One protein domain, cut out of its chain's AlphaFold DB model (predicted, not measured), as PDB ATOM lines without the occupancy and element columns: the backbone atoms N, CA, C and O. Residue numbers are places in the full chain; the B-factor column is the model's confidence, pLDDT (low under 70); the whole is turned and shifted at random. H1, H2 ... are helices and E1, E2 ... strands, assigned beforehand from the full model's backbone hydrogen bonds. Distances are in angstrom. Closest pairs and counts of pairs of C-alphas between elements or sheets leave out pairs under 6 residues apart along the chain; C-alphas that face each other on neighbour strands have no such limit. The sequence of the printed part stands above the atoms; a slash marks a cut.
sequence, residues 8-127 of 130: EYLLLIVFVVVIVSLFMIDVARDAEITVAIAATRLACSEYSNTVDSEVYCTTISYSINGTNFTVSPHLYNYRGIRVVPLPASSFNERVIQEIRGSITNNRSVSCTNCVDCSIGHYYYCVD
ATOM      1  N   GLU A   8     221.125 122.752 112.035       80.06
ATOM      2  CA  GLU A   8     221.296 123.417 113.331       80.06
ATOM      3  C   GLU A   8     220.221 124.482 113.578       80.06
ATOM      4  O   GLU A   8     219.644 124.544 114.662       80.06
ATOM      5  N   TYR A   9     219.879 125.273 112.555       82.69
ATOM      6  CA  TYR A   9     218.805 126.267 112.641       82.69
ATOM      7  C   TYR A   9     217.436 125.605 112.796       82.69
ATOM      8  O   TYR A   9     216.590 126.102 113.538       82.69
ATOM      9  N   LEU A  10     217.219 124.470 112.130       84.94
ATOM     10  CA  LEU A  10     215.964 123.728 112.238       84.94
ATOM     11  C   LEU A  10     215.793 123.122 113.639       84.94
ATOM     12  O   LEU A  10     214.711 123.222 114.212       84.94
ATOM     13  N   LEU A  11     216.866 122.584 114.229       85.56
ATOM     14  CA  LEU A  11     216.870 122.102 115.616       85.56
ATOM     15  C   LEU A  11     216.566 123.219 116.619       85.56
ATOM     16  O   LEU A  11     215.768 123.020 117.532       85.56
ATOM     17  N   LEU A  12     217.156 124.401 116.430       87.56
ATOM     18  CA  LEU A  12     216.948 125.547 117.317       87.56
ATOM     19  C   LEU A  12     215.495 126.047 117.252       87.56
ATOM     20  O   LEU A  12     214.877 126.280 118.288       87.56
ATOM     21  N   ILE A  13     214.914 126.124 116.050       87.62
ATOM     22  CA  ILE A  13     213.498 126.480 115.865       87.62
ATOM     23  C   ILE A  13     212.588 125.456 116.548       87.62
ATOM     24  O   ILE A  13     211.696 125.847 117.300       87.62
ATOM     25  N   VAL A  14     212.815 124.157 116.330       89.50
ATOM     26  CA  VAL A  14     212.010 123.096 116.960       89.50
ATOM     27  C   VAL A  14     212.099 123.185 118.482       89.50
ATOM     28  O   VAL A  14     211.073 123.131 119.154       89.50
ATOM     29  N   PHE A  15     213.295 123.391 119.031       90.50
ATOM     30  CA  PHE A  15     213.498 123.531 120.470       90.50
ATOM     31  C   PHE A  15     212.722 124.720 121.057       90.50
ATOM     32  O   PHE A  15     212.015 124.566 122.052       90.50
ATOM     33  N   VAL A  16     212.783 125.889 120.410       91.19
ATOM     34  CA  VAL A  16     212.041 127.083 120.846       91.19
ATOM     35  C   VAL A  16     210.531 126.855 120.769       91.19
ATOM     36  O   VAL A  16     209.821 127.176 121.719       91.19
ATOM     37  N   VAL A  17     210.031 126.257 119.683       90.25
ATOM     38  CA  VAL A  17     208.599 125.954 119.525       90.25
ATOM     39  C   VAL A  17     208.114 124.993 120.611       90.25
ATOM     40  O   VAL A  17     207.042 125.208 121.178       90.25
ATOM     41  N   VAL A  18     208.900 123.964 120.945       91.12
ATOM     42  CA  VAL A  18     208.564 123.017 122.019       91.12
ATOM     43  C   VAL A  18     208.482 123.729 123.366       91.12
ATOM     44  O   VAL A  18     207.487 123.563 124.069       91.12
ATOM     45  N   ILE A  19     209.466 124.567 123.708       89.94
ATOM     46  CA  ILE A  19     209.454 125.324 124.969       89.94
ATOM     47  C   ILE A  19     208.217 126.219 125.054       89.94
ATOM     48  O   ILE A  19     207.492 126.166 126.044       89.94
ATOM     49  N   VAL A  20     207.945 127.005 124.010       90.38
ATOM     50  CA  VAL A  20     206.774 127.895 123.980       90.38
ATOM     51  C   VAL A  20     205.480 127.097 124.133       90.38
ATOM     52  O   VAL A  20     204.594 127.511 124.874       90.38
ATOM     53  N   SER A  21     205.382 125.933 123.491       85.81
ATOM     54  CA  SER A  21     204.200 125.072 123.596       85.81
ATOM     55  C   SER A  21     203.982 124.565 125.023       85.81
ATOM     56  O   SER A  21     202.853 124.583 125.501       85.81
ATOM     57  N   LEU A  22     205.048 124.164 125.722       85.19
ATOM     58  CA  LEU A  22     204.965 123.729 127.121       85.19
ATOM     59  C   LEU A  22     204.490 124.864 128.036       85.19
ATOM     60  O   LEU A  22     203.550 124.670 128.800       85.19
ATOM     61  N   PHE A  23     205.053 126.067 127.882       85.38
ATOM     62  CA  PHE A  23     204.602 127.242 128.636       85.38
ATOM     63  C   PHE A  23     203.125 127.562 128.390       85.38
ATOM     64  O   PHE A  23     202.392 127.861 129.328       85.38
ATOM     65  N   MET A  24     202.668 127.478 127.138       83.81
ATOM     66  CA  MET A  24     201.265 127.733 126.809       83.81
ATOM     67  C   MET A  24     200.319 126.694 127.427       83.81
ATOM     68  O   MET A  24     199.208 127.051 127.815       83.81
ATOM     69  N   ILE A  25     200.743 125.432 127.547       83.25
ATOM     70  CA  ILE A  25     199.951 124.376 128.196       83.25
ATOM     71  C   ILE A  25     199.784 124.662 129.690       83.25
ATOM     72  O   ILE A  25     198.673 124.538 130.206       83.25
ATOM     73  N   ASP A  26     200.849 125.073 130.376       85.12
ATOM     74  CA  ASP A  26     200.777 125.390 131.806       85.12
ATOM     75  C   ASP A  26     199.880 126.611 132.061       85.12
ATOM     76  O   ASP A  26     198.992 126.559 132.910       85.12
ATOM     77  N   VAL A  27     200.003 127.662 131.240       84.88
ATOM     78  CA  VAL A  27     199.118 128.839 131.315       84.88
ATOM     79  C   VAL A  27     197.657 128.466 131.051       84.88
ATOM     80  O   VAL A  27     196.758 128.983 131.716       84.88
ATOM     81  N   ALA A  28     197.393 127.563 130.103       85.12
ATOM     82  CA  ALA A  28     196.036 127.101 129.822       85.12
ATOM     83  C   ALA A  28     195.430 126.336 131.011       85.12
ATOM     84  O   ALA A  28     194.259 126.541 131.328       85.12
ATOM     85  N   ARG A  29     196.221 125.506 131.701       86.75
ATOM     86  CA  ARG A  29     195.786 124.789 132.912       86.75
ATOM     87  C   ARG A  29     195.469 125.745 134.060       86.75
ATOM     88  O   ARG A  29     194.413 125.615 134.676       86.75
ATOM     89  N   ASP A  30     196.328 126.733 134.299       87.19
ATOM     90  CA  ASP A  30     196.103 127.755 135.331       87.19
ATOM     91  C   ASP A  30     194.852 128.598 135.040       87.19
ATOM     92  O   ASP A  30     194.067 128.916 135.946       87.19
ATOM     93  N   ALA A  31     194.622 128.925 133.764       86.69
ATOM     94  CA  ALA A  31     193.409 129.606 133.328       86.69
ATOM     95  C   ALA A  31     192.162 128.745 133.582       86.69
ATOM     96  O   ALA A  31     191.173 129.254 134.108       86.69
ATOM     97  N   GLU A  32     192.214 127.447 133.276       90.25
ATOM     98  CA  GLU A  32     191.096 126.525 133.496       90.25
ATOM     99  C   GLU A  32     190.728 126.413 134.984       90.25
ATOM    100  O   GLU A  32     189.558 126.551 135.342       90.25
ATOM    101  N   ILE A  33     191.725 126.273 135.867       89.56
ATOM    102  CA  ILE A  33     191.529 126.251 137.328       89.56
ATOM    103  C   ILE A  33     190.871 127.550 137.804       89.56
ATOM    104  O   ILE A  33     189.908 127.532 138.574       89.56
ATOM    105  N   THR A  34     191.368 128.692 137.324       91.81
ATOM    106  CA  THR A  34     190.829 130.009 137.687       91.81
ATOM    107  C   THR A  34     189.373 130.151 137.246       91.81
ATOM    108  O   THR A  34     188.529 130.612 138.021       91.81
ATOM    109  N   VAL A  35     189.058 129.708 136.026       90.19
ATOM    110  CA  VAL A  35     187.695 129.686 135.486       90.19
ATOM    111  C   VAL A  35     186.799 128.768 136.312       90.19
ATOM    112  O   VAL A  35     185.688 129.165 136.652       90.19
ATOM    113  N   ALA A  36     187.275 127.587 136.706       90.12
ATOM    114  CA  ALA A  36     186.499 126.658 137.518       90.12
ATOM    115  C   ALA A  36     186.153 127.234 138.901       90.12
ATOM    116  O   ALA A  36     185.012 127.122 139.361       90.12
ATOM    117  N   ILE A  37     187.104 127.914 139.550       90.56
ATOM    118  CA  ILE A  37     186.865 128.590 140.834       90.56
ATOM    119  C   ILE A  37     185.856 129.731 140.653       90.56
ATOM    120  O   ILE A  37     184.925 129.862 141.450       90.56
ATOM    121  N   ALA A  38     186.003 130.545 139.604       90.81
ATOM    122  CA  ALA A  38     185.079 131.639 139.305       90.81
ATOM    123  C   ALA A  38     183.657 131.134 139.009       90.81
ATOM    124  O   ALA A  38     182.691 131.663 139.558       90.81
ATOM    125  N   ALA A  39     183.530 130.068 138.220       89.75
ATOM    126  CA  ALA A  39     182.263 129.410 137.927       89.75
ATOM    127  C   ALA A  39     181.611 128.831 139.192       89.75
ATOM    128  O   ALA A  39     180.413 128.998 139.410       89.75
ATOM    129  N   THR A  40     182.408 128.235 140.081       89.75
ATOM    130  CA  THR A  40     181.920 127.752 141.381       89.75
ATOM    131  C   THR A  40     181.383 128.903 142.236       89.75
ATOM    132  O   THR A  40     180.318 128.775 142.839       89.75
ATOM    133  N   ARG A  41     182.066 130.059 142.258       89.62
ATOM    134  CA  ARG A  41     181.571 131.268 142.946       89.62
ATOM    135  C   ARG A  41     180.266 131.778 142.348       89.62
ATOM    136  O   ARG A  41     179.384 132.185 143.101       89.62
ATOM    137  N   LEU A  42     180.142 131.750 141.025       88.56
ATOM    138  CA  LEU A  42     178.926 132.161 140.333       88.56
ATOM    139  C   LEU A  42     177.747 131.255 140.716       88.56
ATOM    140  O   LEU A  42     176.735 131.757 141.197       88.56
ATOM    141  N   ALA A  43     177.921 129.932 140.634       87.25
ATOM    142  CA  ALA A  43     176.909 128.958 141.052       87.25
ATOM    143  C   ALA A  43     176.528 129.110 142.538       87.25
ATOM    144  O   ALA A  43     175.350 129.064 142.897       87.25
ATOM    145  N   CYS A  44     177.515 129.360 143.404       85.88
ATOM    146  CA  CYS A  44     177.308 129.707 144.809       85.88
ATOM    147  C   CYS A  44     176.432 130.964 144.984       85.88
ATOM    148  O   CYS A  44     175.512 130.975 145.804       85.88
ATOM    149  N   SER A  45     176.717 132.029 144.228       85.81
ATOM    150  CA  SER A  45     175.959 133.282 144.277       85.81
ATOM    151  C   SER A  45     174.525 133.097 143.789       85.81
ATOM    152  O   SER A  45     173.596 133.636 144.383       85.81
ATOM    153  N   GLU A  46     174.325 132.325 142.725       85.69
ATOM    154  CA  GLU A  46     172.989 132.002 142.227       85.69
ATOM    155  C   GLU A  46     172.200 131.175 143.242       85.69
ATOM    156  O   GLU A  46     171.022 131.443 143.467       85.69
ATOM    157  N   TYR A  47     172.848 130.205 143.893       82.19
ATOM    158  CA  TYR A  47     172.217 129.416 144.946       82.19
ATOM    159  C   TYR A  47     171.767 130.292 146.122       82.19
ATOM    160  O   TYR A  47     170.614 130.200 146.544       82.19
ATOM    161  N   SER A  48     172.636 131.192 146.593       81.44
ATOM    162  CA  SER A  48     172.320 132.176 147.639       81.44
ATOM    163  C   SER A  48     171.061 132.990 147.314       81.44
ATOM    164  O   SER A  48     170.170 133.128 148.153       81.44
ATOM    165  N   ASN A  49     170.940 133.443 146.062       81.62
ATOM    166  CA  ASN A  49     169.769 134.186 145.595       81.62
ATOM    167  C   ASN A  49     168.493 133.330 145.563       81.62
ATOM    168  O   ASN A  49     167.403 133.857 145.762       81.62
ATOM    169  N   THR A  50     168.602 132.021 145.313       78.50
ATOM    170  CA  THR A  50     167.435 131.123 145.248       78.50
ATOM    171  C   THR A  50     166.920 130.645 146.606       78.50
ATOM    172  O   THR A  50     165.742 130.313 146.702       78.50
ATOM    173  N   VAL A  51     167.764 130.597 147.644       70.75
ATOM    174  CA  VAL A  51     167.422 130.034 148.972       70.75
ATOM    175  C   VAL A  51     167.197 131.134 150.019       70.75
ATOM    176  O   VAL A  51     167.434 130.948 151.205       70.75
ATOM    177  N   ASP A  52     166.712 132.294 149.579       60.66
ATOM    178  CA  ASP A  52     166.291 133.394 150.453       60.66
ATOM    179  C   ASP A  52     167.425 133.943 151.353       60.66
ATOM    180  O   ASP A  52     167.303 134.081 152.567       60.66
ATOM    181  N   SER A  53     168.551 134.320 150.725       63.22
ATOM    182  CA  SER A  53     169.555 135.314 151.177       63.22
ATOM    183  C   SER A  53     170.342 135.070 152.474       63.22
ATOM    184  O   SER A  53     171.302 135.787 152.755       63.22
ATOM    185  N   GLU A  54     170.026 134.032 153.241       74.19
ATOM    186  CA  GLU A  54     170.726 133.750 154.493       74.19
ATOM    187  C   GLU A  54     171.968 132.879 154.325       74.19
ATOM    188  O   GLU A  54     172.700 132.709 155.296       74.19
ATOM    189  N   VAL A  55     172.225 132.341 153.129       80.25
ATOM    190  CA  VAL A  55     173.364 131.460 152.844       80.25
ATOM    191  C   VAL A  55     174.342 132.141 151.897       80.25
ATOM    192  O   VAL A  55     173.952 132.572 150.818       80.25
ATOM    193  N   TYR A  56     175.621 132.196 152.253       82.75
ATOM    194  CA  TYR A  56     176.689 132.762 151.431       82.75
ATOM    195  C   TYR A  56     177.878 131.806 151.330       82.75
ATOM    196  O   TYR A  56     178.164 131.011 152.223       82.75
ATOM    197  N   CYS A  57     178.583 131.885 150.206       82.38
ATOM    198  CA  CYS A  57     179.743 131.058 149.901       82.38
ATOM    199  C   CYS A  57     181.006 131.868 150.198       82.38
ATOM    200  O   CYS A  57     181.260 132.879 149.544       82.38
ATOM    201  N   THR A  58     181.766 131.471 151.218       77.12
ATOM    202  CA  THR A  58     182.956 132.229 151.657       77.12
ATOM    203  C   THR A  58     184.236 131.661 151.080       77.12
ATOM    204  O   THR A  58     185.110 132.400 150.633       77.12
ATOM    205  N   THR A  59     184.346 130.338 151.107       84.31
ATOM    206  CA  THR A  59     185.592 129.626 150.861       84.31
ATOM    207  C   THR A  59     185.334 128.536 149.846       84.31
ATOM    208  O   THR A  59     184.318 127.847 149.890       84.31
ATOM    209  N   ILE A  60     186.266 128.386 148.918       89.38
ATOM    210  CA  ILE A  60     186.289 127.282 147.971       89.38
ATOM    211  C   ILE A  60     187.652 126.644 148.150       89.38
ATOM    212  O   ILE A  60     188.668 127.273 147.846       89.38
ATOM    213  N   SER A  61     187.681 125.432 148.691       91.38
ATOM    214  CA  SER A  61     188.883 124.613 148.633       91.38
ATOM    215  C   SER A  61     188.874 123.833 147.327       91.38
ATOM    216  O   SER A  61     187.822 123.513 146.773       91.38
ATOM    217  N   TYR A  62     190.062 123.561 146.809       91.06
ATOM    218  CA  TYR A  62     190.222 122.700 145.652       91.06
ATOM    219  C   TYR A  62     191.465 121.838 145.823       91.06
ATOM    220  O   TYR A  62     192.398 122.198 146.546       91.06
ATOM    221  N   SER A  63     191.470 120.689 145.164       92.12
ATOM    222  CA  SER A  63     192.620 119.802 145.099       92.12
ATOM    223  C   SER A  63     192.765 119.245 143.689       92.12
ATOM    224  O   SER A  63     191.789 119.076 142.956       92.12
ATOM    225  N   ILE A  64     194.014 119.000 143.300       91.00
ATOM    226  CA  ILE A  64     194.360 118.467 141.986       91.00
ATOM    227  C   ILE A  64     195.147 117.187 142.210       91.00
ATOM    228  O   ILE A  64     196.185 117.199 142.871       91.00
ATOM    229  N   ASN A  65     194.646 116.083 141.664       89.81
ATOM    230  CA  ASN A  65     195.317 114.791 141.701       89.81
ATOM    231  C   ASN A  65     195.365 114.202 140.287       89.81
ATOM    232  O   ASN A  65     194.406 113.587 139.814       89.81
ATOM    233  N   GLY A  66     196.477 114.443 139.588       87.12
ATOM    234  CA  GLY A  66     196.618 114.103 138.175       87.12
ATOM    235  C   GLY A  66     195.634 114.901 137.318       87.12
ATOM    236  O   GLY A  66     195.672 116.129 137.305       87.12
ATOM    237  N   THR A  67     194.744 114.201 136.615       88.31
ATOM    238  CA  THR A  67     193.671 114.805 135.810       88.31
ATOM    239  C   THR A  67     192.384 115.033 136.599       88.31
ATOM    240  O   THR A  67     191.417 115.517 136.024       88.31
ATOM    241  N   ASN A  68     192.332 114.693 137.888       89.19
ATOM    242  CA  ASN A  68     191.144 114.915 138.709       89.19
ATOM    243  C   ASN A  68     191.238 116.272 139.407       89.19
ATOM    244  O   ASN A  68     192.199 116.526 140.138       89.19
ATOM    245  N   PHE A  69     190.230 117.111 139.196       90.44
ATOM    246  CA  PHE A  69     190.063 118.389 139.871       90.44
ATOM    247  C   PHE A  69     188.852 118.301 140.798       90.44
ATOM    248  O   PHE A  69     187.715 118.153 140.344       90.44
ATOM    249  N   THR A  70     189.095 118.393 142.102       90.31
ATOM    250  CA  THR A  70     188.032 118.428 143.104       90.31
ATOM    251  C   THR A  70     187.855 119.851 143.595       90.31
ATOM    252  O   THR A  70     188.829 120.498 143.972       90.31
ATOM    253  N   VAL A  71     186.612 120.324 143.624       90.12
ATOM    254  CA  VAL A  71     186.239 121.625 144.175       90.12
ATOM    255  C   VAL A  71     185.174 121.460 145.251       90.12
ATOM    256  O   VAL A  71     184.152 120.803 145.052       90.12
ATOM    257  N   SER A  72     185.417 122.081 146.399       89.62
ATOM    258  CA  SER A  72     184.571 121.984 147.584       89.62
ATOM    259  C   SER A  72     184.182 123.386 148.054       89.62
ATOM    260  O   SER A  72     184.924 124.051 148.791       89.62
ATOM    261  N   PRO A  73     183.033 123.901 147.585       88.19
ATOM    262  CA  PRO A  73     182.498 125.163 148.069       88.19
ATOM    263  C   PRO A  73     181.964 125.010 149.494       88.19
ATOM    264  O   PRO A  73     181.244 124.067 149.813       88.19
ATOM    265  N   HIS A  74     182.292 125.976 150.345       87.38
ATOM    266  CA  HIS A  74     181.839 126.040 151.727       87.38
ATOM    267  C   HIS A  74     180.781 127.130 151.862       87.38
ATOM    268  O   HIS A  74     181.067 128.325 151.716       87.38
ATOM    269  N   LEU A  75     179.555 126.697 152.150       86.69
ATOM    270  CA  LEU A  75     178.417 127.574 152.362       86.69
ATOM    271  C   LEU A  75     178.207 127.797 153.860       86.69
ATOM    272  O   LEU A  75     178.338 126.877 154.666       86.69
ATOM    273  N   TYR A  76     177.863 129.025 154.228       86.38
ATOM    274  CA  TYR A  76     177.617 129.444 155.601       86.38
ATOM    275  C   TYR A  76     176.309 130.206 155.681       86.38
ATOM    276  O   TYR A  76     175.976 130.949 154.762       86.38
ATOM    277  N   ASN A  77     175.579 130.050 156.781       87.12
ATOM    278  CA  ASN A  77     174.424 130.897 157.044       87.12
ATOM    279  C   ASN A  77     174.828 132.254 157.662       87.12
ATOM    280  O   ASN A  77     175.974 132.448 158.075       87.12
ATOM    281  N   TYR A  78     173.882 133.184 157.818       83.44
ATOM    282  CA  TYR A  78     174.084 134.489 158.479       83.44
ATOM    283  C   TYR A  78     174.663 134.400 159.902       83.44
ATOM    284  O   TYR A  78     175.239 135.366 160.394       83.44
ATOM    285  N   ARG A  79     174.547 133.239 160.560       87.00
ATOM    286  CA  ARG A  79     175.127 132.965 161.885       87.00
ATOM    287  C   ARG A  79     176.566 132.441 161.824       87.00
ATOM    288  O   ARG A  79     177.130 132.123 162.865       87.00
ATOM    289  N   GLY A  80     177.149 132.317 160.632       84.94
ATOM    290  CA  GLY A  80     178.492 131.771 160.420       84.94
ATOM    291  C   GLY A  80     178.574 130.253 160.594       84.94
ATOM    292  O   GLY A  80     179.663 129.713 160.767       84.94
ATOM    293  N   ILE A  81     177.440 129.547 160.560       86.75
ATOM    294  CA  ILE A  81     177.390 128.087 160.673       86.75
ATOM    295  C   ILE A  81     177.472 127.494 159.271       86.75
ATOM    296  O   ILE A  81     176.723 127.912 158.385       86.75
ATOM    297  N   ARG A  82     178.364 126.516 159.078       85.81
ATOM    298  CA  ARG A  82     178.488 125.785 157.811       85.81
ATOM    299  C   ARG A  82     177.175 125.063 157.504       85.81
ATOM    300  O   ARG A  82     176.644 124.354 158.359       85.81
ATOM    301  N   VAL A  83     176.659 125.246 156.295       85.88
ATOM    302  CA  VAL A  83     175.430 124.613 155.812       85.88
ATOM    303  C   VAL A  83     175.729 123.762 154.590       85.88
ATOM    304  O   VAL A  83     176.546 124.123 153.748       85.88
ATOM    305  N   VAL A  84     175.043 122.628 154.494       84.12
ATOM    306  CA  VAL A  84     175.086 121.774 153.309       84.12
ATOM    307  C   VAL A  84     173.891 122.143 152.430       84.12
ATOM    308  O   VAL A  84     172.768 122.178 152.942       84.12
ATOM    309  N   PRO A  85     174.095 122.437 151.136       78.88
ATOM    310  CA  PRO A  85     172.994 122.737 150.240       78.88
ATOM    311  C   PRO A  85     172.081 121.515 150.112       78.88
ATOM    312  O   PRO A  85     172.547 120.382 150.000       78.88
ATOM    313  N   LEU A  86     170.767 121.739 150.135       76.00
ATOM    314  CA  LEU A  86     169.756 120.686 150.038       76.00
ATOM    315  C   LEU A  86     168.860 120.929 148.809       76.00
ATOM    316  O   LEU A  86     168.235 121.988 148.743       76.00
ATOM    317  N   PRO A  87     168.761 119.979 147.855       77.88
ATOM    318  CA  PRO A  87     169.555 118.752 147.743       77.88
ATOM    319  C   PRO A  87     170.969 119.028 147.197       77.88
ATOM    320  O   PRO A  87     171.125 119.702 146.177       77.88
ATOM    321  N   ALA A  88     171.995 118.455 147.838       80.06
ATOM    322  CA  ALA A  88     173.403 118.686 147.493       80.06
ATOM    323  C   ALA A  88     173.739 118.304 146.042       80.06
ATOM    324  O   ALA A  88     174.512 118.996 145.388       80.06
ATOM    325  N   SER A  89     173.094 117.264 145.507       80.25
ATOM    326  CA  SER A  89     173.256 116.842 144.110       80.25
ATOM    327  C   SER A  89     172.865 117.937 143.115       80.25
ATOM    328  O   SER A  89     173.608 118.201 142.179       80.25
ATOM    329  N   SER A  90     171.751 118.637 143.347       81.75
ATOM    330  CA  SER A  90     171.299 119.719 142.459       81.75
ATOM    331  C   SER A  90     172.257 120.911 142.455       81.75
ATOM    332  O   SER A  90     172.456 121.566 141.432       81.75
ATOM    333  N   PHE A  91     172.882 121.178 143.603       85.88
ATOM    334  CA  PHE A  91     173.895 122.213 143.717       85.88
ATOM    335  C   PHE A  91     175.184 121.793 142.999       85.88
ATOM    336  O   PHE A  91     175.718 122.567 142.207       85.88
ATOM    337  N   ASN A  92     175.639 120.554 143.208       86.25
ATOM    338  CA  ASN A  92     176.803 119.999 142.517       86.25
ATOM    339  C   ASN A  92     176.618 120.029 140.990       86.25
ATOM    340  O   ASN A  92     177.508 120.484 140.275       86.25
ATOM    341  N   GLU A  93     175.447 119.623 140.493       84.50
ATOM    342  CA  GLU A  93     175.082 119.701 139.072       84.50
ATOM    343  C   GLU A  93     175.179 121.129 138.537       84.50
ATOM    344  O   GLU A  93     175.778 121.351 137.485       84.50
ATOM    345  N   ARG A  94     174.647 122.113 139.272       86.38
ATOM    346  CA  ARG A  94     174.716 123.521 138.866       86.38
ATOM    347  C   ARG A  94     176.152 124.032 138.800       86.38
ATOM    348  O   ARG A  94     176.514 124.692 137.831       86.38
ATOM    349  N   VAL A  95     176.987 123.701 139.786       88.19
ATOM    350  CA  VAL A  95     178.416 124.056 139.761       88.19
ATOM    351  C   VAL A  95     179.090 123.464 138.521       88.19
ATOM    352  O   VAL A  95     179.780 124.180 137.800       88.19
ATOM    353  N   ILE A  96     178.842 122.186 138.214       88.56
ATOM    354  CA  ILE A  96     179.383 121.537 137.011       88.56
ATOM    355  C   ILE A  96     178.878 122.212 135.722       88.56
ATOM    356  O   ILE A  96     179.659 122.394 134.787       88.56
ATOM    357  N   GLN A  97     177.605 122.611 135.655       87.81
ATOM    358  CA  GLN A  97     177.040 123.332 134.507       87.81
ATOM    359  C   GLN A  97     177.715 124.686 134.285       87.81
ATOM    360  O   GLN A  97     178.047 125.010 133.142       87.81
ATOM    361  N   GLU A  98     177.974 125.448 135.350       89.06
ATOM    362  CA  GLU A  98     178.673 126.732 135.244       89.06
ATOM    363  C   GLU A  98     180.144 126.551 134.856       89.06
ATOM    364  O   GLU A  98     180.645 127.288 134.002       89.06
ATOM    365  N   ILE A  99     180.833 125.539 135.400       89.00
ATOM    366  CA  ILE A  99     182.214 125.205 135.009       89.00
ATOM    367  C   ILE A  99     182.259 124.854 133.518       89.00
ATOM    368  O   ILE A  99     183.027 125.441 132.753       89.00
ATOM    369  N   ARG A 100     181.385 123.945 133.070       87.81
ATOM    370  CA  ARG A 100     181.320 123.519 131.669       87.81
ATOM    371  C   ARG A 100     180.941 124.667 130.741       87.81
ATOM    372  O   ARG A 100     181.556 124.820 129.684       87.81
ATOM    373  N   GLY A 101     179.968 125.482 131.141       87.31
ATOM    374  CA  GLY A 101     179.550 126.675 130.418       87.31
ATOM    375  C   GLY A 101     180.687 127.675 130.253       87.31
ATOM    376  O   GLY A 101     180.852 128.219 129.168       87.31
ATOM    377  N   SER A 102     181.505 127.857 131.288       88.19
ATOM    378  CA  SER A 102     182.620 128.808 131.267       88.19
ATOM    379  C   SER A 102     183.818 128.315 130.450       88.19
ATOM    380  O   SER A 102     184.498 129.121 129.826       88.19
ATOM    381  N   ILE A 103     184.070 127.001 130.419       86.25
ATOM    382  CA  ILE A 103     185.205 126.414 129.680       86.25
ATOM    383  C   ILE A 103     184.843 126.119 128.217       86.25
ATOM    384  O   ILE A 103     185.654 126.323 127.316       86.25
ATOM    385  N   THR A 104     183.633 125.619 127.959       85.12
ATOM    386  CA  THR A 104     183.242 125.070 126.644       85.12
ATOM    387  C   THR A 104     182.125 125.843 125.946       85.12
ATOM    388  O   THR A 104     181.724 125.459 124.848       85.12
ATOM    389  N   ASN A 105     181.587 126.906 126.559       83.06
ATOM    390  CA  ASN A 105     180.375 127.611 126.111       83.06
ATOM    391  C   ASN A 105     179.124 126.715 126.002       83.06
ATOM    392  O   ASN A 105     178.143 127.083 125.360       83.06
ATOM    393  N   ASN A 106     179.130 125.541 126.643       82.00
ATOM    394  CA  ASN A 106     178.007 124.610 126.670       82.00
ATOM    395  C   ASN A 106     177.646 124.257 128.117       82.00
ATOM    396  O   ASN A 106     178.441 123.652 128.830       82.00
ATOM    397  N   ARG A 107     176.429 124.613 128.540       78.44
ATOM    398  CA  ARG A 107     175.913 124.342 129.894       78.44
ATOM    399  C   ARG A 107     175.162 123.012 130.014       78.44
ATOM    400  O   ARG A 107     174.735 122.658 131.105       78.44
ATOM    401  N   SER A 108     174.985 122.265 128.923       75.88
ATOM    402  CA  SER A 108     174.320 120.959 128.964       75.88
ATOM    403  C   SER A 108     175.211 119.924 129.653       75.88
ATOM    404  O   SER A 108     176.346 119.682 129.232       75.88
ATOM    405  N   VAL A 109     174.704 119.320 130.726       65.94
ATOM    406  CA  VAL A 109     175.435 118.365 131.566       65.94
ATOM    407  C   VAL A 109     174.530 117.188 131.912       65.94
ATOM    408  O   VAL A 109     173.377 117.380 132.281       65.94
ATOM    409  N   SER A 110     175.087 115.976 131.833       62.84
ATOM    410  CA  SER A 110     174.480 114.730 132.324       62.84
ATOM    411  C   SER A 110     175.180 114.158 133.566       62.84
ATOM    412  O   SER A 110     174.854 113.055 133.992       62.84
ATOM    413  N   CYS A 111     176.177 114.857 134.117       64.94
ATOM    414  CA  CYS A 111     176.929 114.415 135.289       64.94
ATOM    415  C   CYS A 111     176.275 114.945 136.566       64.94
ATOM    416  O   CYS A 111     176.113 116.154 136.718       64.94
ATOM    417  N   THR A 112     175.949 114.044 137.485       59.59
ATOM    418  CA  THR A 112     175.237 114.364 138.729       59.59
ATOM    419  C   THR A 112     176.134 114.344 139.968       59.59
ATOM    420  O   THR A 112     175.750 114.886 140.997       59.59
ATOM    421  N   ASN A 113     177.330 113.748 139.882       59.06
ATOM    422  CA  ASN A 113     178.375 113.718 140.917       59.06
ATOM    423  C   ASN A 113     179.738 113.370 140.282       59.06
ATOM    424  O   ASN A 113     179.800 113.182 139.071       59.06
ATOM    425  N   CYS A 114     180.803 113.290 141.096       60.22
ATOM    426  CA  CYS A 114     182.243 113.112 140.796       60.22
ATOM    427  C   CYS A 114     182.691 111.986 139.841       60.22
ATOM    428  O   CYS A 114     183.874 111.654 139.793       60.22
ATOM    429  N   VAL A 115     181.781 111.382 139.092       54.75
ATOM    430  CA  VAL A 115     182.057 110.318 138.142       54.75
ATOM    431  C   VAL A 115     181.854 110.898 136.735       54.75
ATOM    432  O   VAL A 115     180.737 111.209 136.330       54.75
ATOM    433  N   ASP A 116     182.972 111.084 136.029       59.53
ATOM    434  CA  ASP A 116     183.085 111.234 134.567       59.53
ATOM    435  C   ASP A 116     182.783 112.588 133.897       59.53
ATOM    436  O   ASP A 116     182.633 112.647 132.674       59.53
ATOM    437  N   CYS A 117     182.798 113.714 134.617       75.62
ATOM    438  CA  CYS A 117     182.690 115.021 133.959       75.62
ATOM    439  C   CYS A 117     184.045 115.533 133.447       75.62
ATOM    440  O   CYS A 117     184.678 116.392 134.059       75.62
ATOM    441  N   SER A 118     184.486 114.993 132.307       85.00
ATOM    442  CA  SER A 118     185.632 115.530 131.569       85.00
ATOM    443  C   SER A 118     185.258 116.865 130.924       85.00
ATOM    444  O   SER A 118     184.406 116.931 130.034       85.00
ATOM    445  N   ILE A 119     185.874 117.941 131.403       83.62
ATOM    446  CA  ILE A 119     185.697 119.299 130.893       83.62
ATOM    447  C   ILE A 119     187.103 119.847 130.680       83.62
ATOM    448  O   ILE A 119     187.915 119.794 131.592       83.62
ATOM    449  N   GLY A 120     187.418 120.336 129.482       83.94
ATOM    450  CA  GLY A 120     188.776 120.809 129.203       83.94
ATOM    451  C   GLY A 120     189.822 119.725 129.484       83.94
ATOM    452  O   GLY A 120     189.778 118.645 128.888       83.94
ATOM    453  N   HIS A 121     190.762 120.018 130.379       86.31
ATOM    454  CA  HIS A 121     191.837 119.107 130.750       86.31
ATOM    455  C   HIS A 121     191.517 118.197 131.948       86.31
ATOM    456  O   HIS A 121     192.180 117.169 132.116       86.31
ATOM    457  N   TYR A 122     190.522 118.547 132.767       88.50
ATOM    458  CA  TYR A 122     190.263 117.869 134.036       88.50
ATOM    459  C   TYR A 122     188.958 117.061 134.050       88.50
ATOM    460  O   TYR A 122     187.986 117.340 133.346       88.50
ATOM    461  N   TYR A 123     188.935 116.047 134.908       88.88
ATOM    462  CA  TYR A 123     187.728 115.395 135.394       88.88
ATOM    463  C   TYR A 123     187.276 116.121 136.656       88.88
ATOM    464  O   TYR A 123     187.983 116.120 137.667       88.88
ATOM    465  N   TYR A 124     186.116 116.766 136.579       88.12
ATOM    466  CA  TYR A 124     185.612 117.616 137.650       88.12
ATOM    467  C   TYR A 124     184.773 116.835 138.656       88.12
ATOM    468  O   TYR A 124     183.847 116.104 138.302       88.12
ATOM    469  N   CYS A 125     185.074 117.063 139.929       87.94
ATOM    470  CA  CYS A 125     184.348 116.546 141.075       87.94
ATOM    471  C   CYS A 125     183.944 117.716 141.975       87.94
ATOM    472  O   CYS A 125     184.800 118.479 142.420       87.94
ATOM    473  N   VAL A 126     182.644 117.866 142.232       86.88
ATOM    474  CA  VAL A 126     182.121 118.886 143.149       86.88
ATOM    475  C   VAL A 126     181.626 118.199 144.406       86.88
ATOM    476  O   VAL A 126     180.785 117.304 144.330       86.88
ATOM    477  N   ASP A 127     182.128 118.646 145.551       85.06
ATOM    478  CA  ASP A 127     181.698 118.160 146.856       85.06
ATOM    479  C   ASP A 127     181.300 119.330 147.757       85.06
ATOM    480  O   ASP A 127     182.124 119.906 148.466       85.06
TER     481      ASP A 127
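Overview. This is residues 8 to 127 of the 130 residues of an uncharacterized protein of Candidatus Micrarchaeota archaeon (UniProt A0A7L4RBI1). A strongly twisted four-stranded sheet is covered on one face by helices H1 and H2, two layers, and residues 8 to 27 of the long H1 stick out far beyond this body. The printed part has 120 residues, with two named helices and four named strands in the order H1 E1 E2 H2 E3 E4 along the chain; the class is mixed, helices and strands, with helices holding 60 and strands 29 of the 89 residues in named elements. The mixed sheet runs E1 E2 E4 E3. The whole is loose, radius of gyration of the C-alphas 17.9 A, a rod spanning 67 by 29 by 24 A.

Arrangement. E1, residues 55 to 65, and E2, residues 68 to 77, form an antiparallel hairpin at 162 degrees, with N 70 and O 63 within hydrogen-bond range at 2.9 A. E2 is parallel to E4, residues 122 to 126, at 25 degrees, with N 69 and O 123 at 2.9 A. E4 and E3, residues 117 to 119, form an antiparallel hairpin at 128 degrees, with N 124 and O 117 at 2.9 A. H2, residues 88 to 104, is on the sheet over E4, height 7.7 A, with closest C-alphas Asn 92 and Val 126 at 5.5 A. H1, residues 8 to 50, is on the sheet too, its closest C-alphas to E1 being Ser 48 and Val 55, 5.4 A. H1 touches H2 with residues 32 to 47 alone, closest C-alphas Ala 39 and Ile 99 at 5.1 A, opposite ways at 38 degrees, only just a steep tilt. In H1 and H2 every O i to N i+4 pair is within hydrogen-bond range.

Along the chain. H1 runs 63.1 A from C-alpha 8 at (221.296, 123.417, 113.331). E1 measures 29.7 A and bends by 54 degrees at residue 58; E2 measures 29.5 A, H2 23.9 A, E3 6.1 A and E4 12.3 A, ending with C-alpha 126 at (182.121, 118.886, 143.149).

Size, cuts and confidence. The C-alphas farthest apart, Glu 8 and Arg 79, are 67.7 A apart. The printed part has no cut. The link H2 to E3 is long; residues 52 to 53 and 109 to 116 are under pLDDT 70.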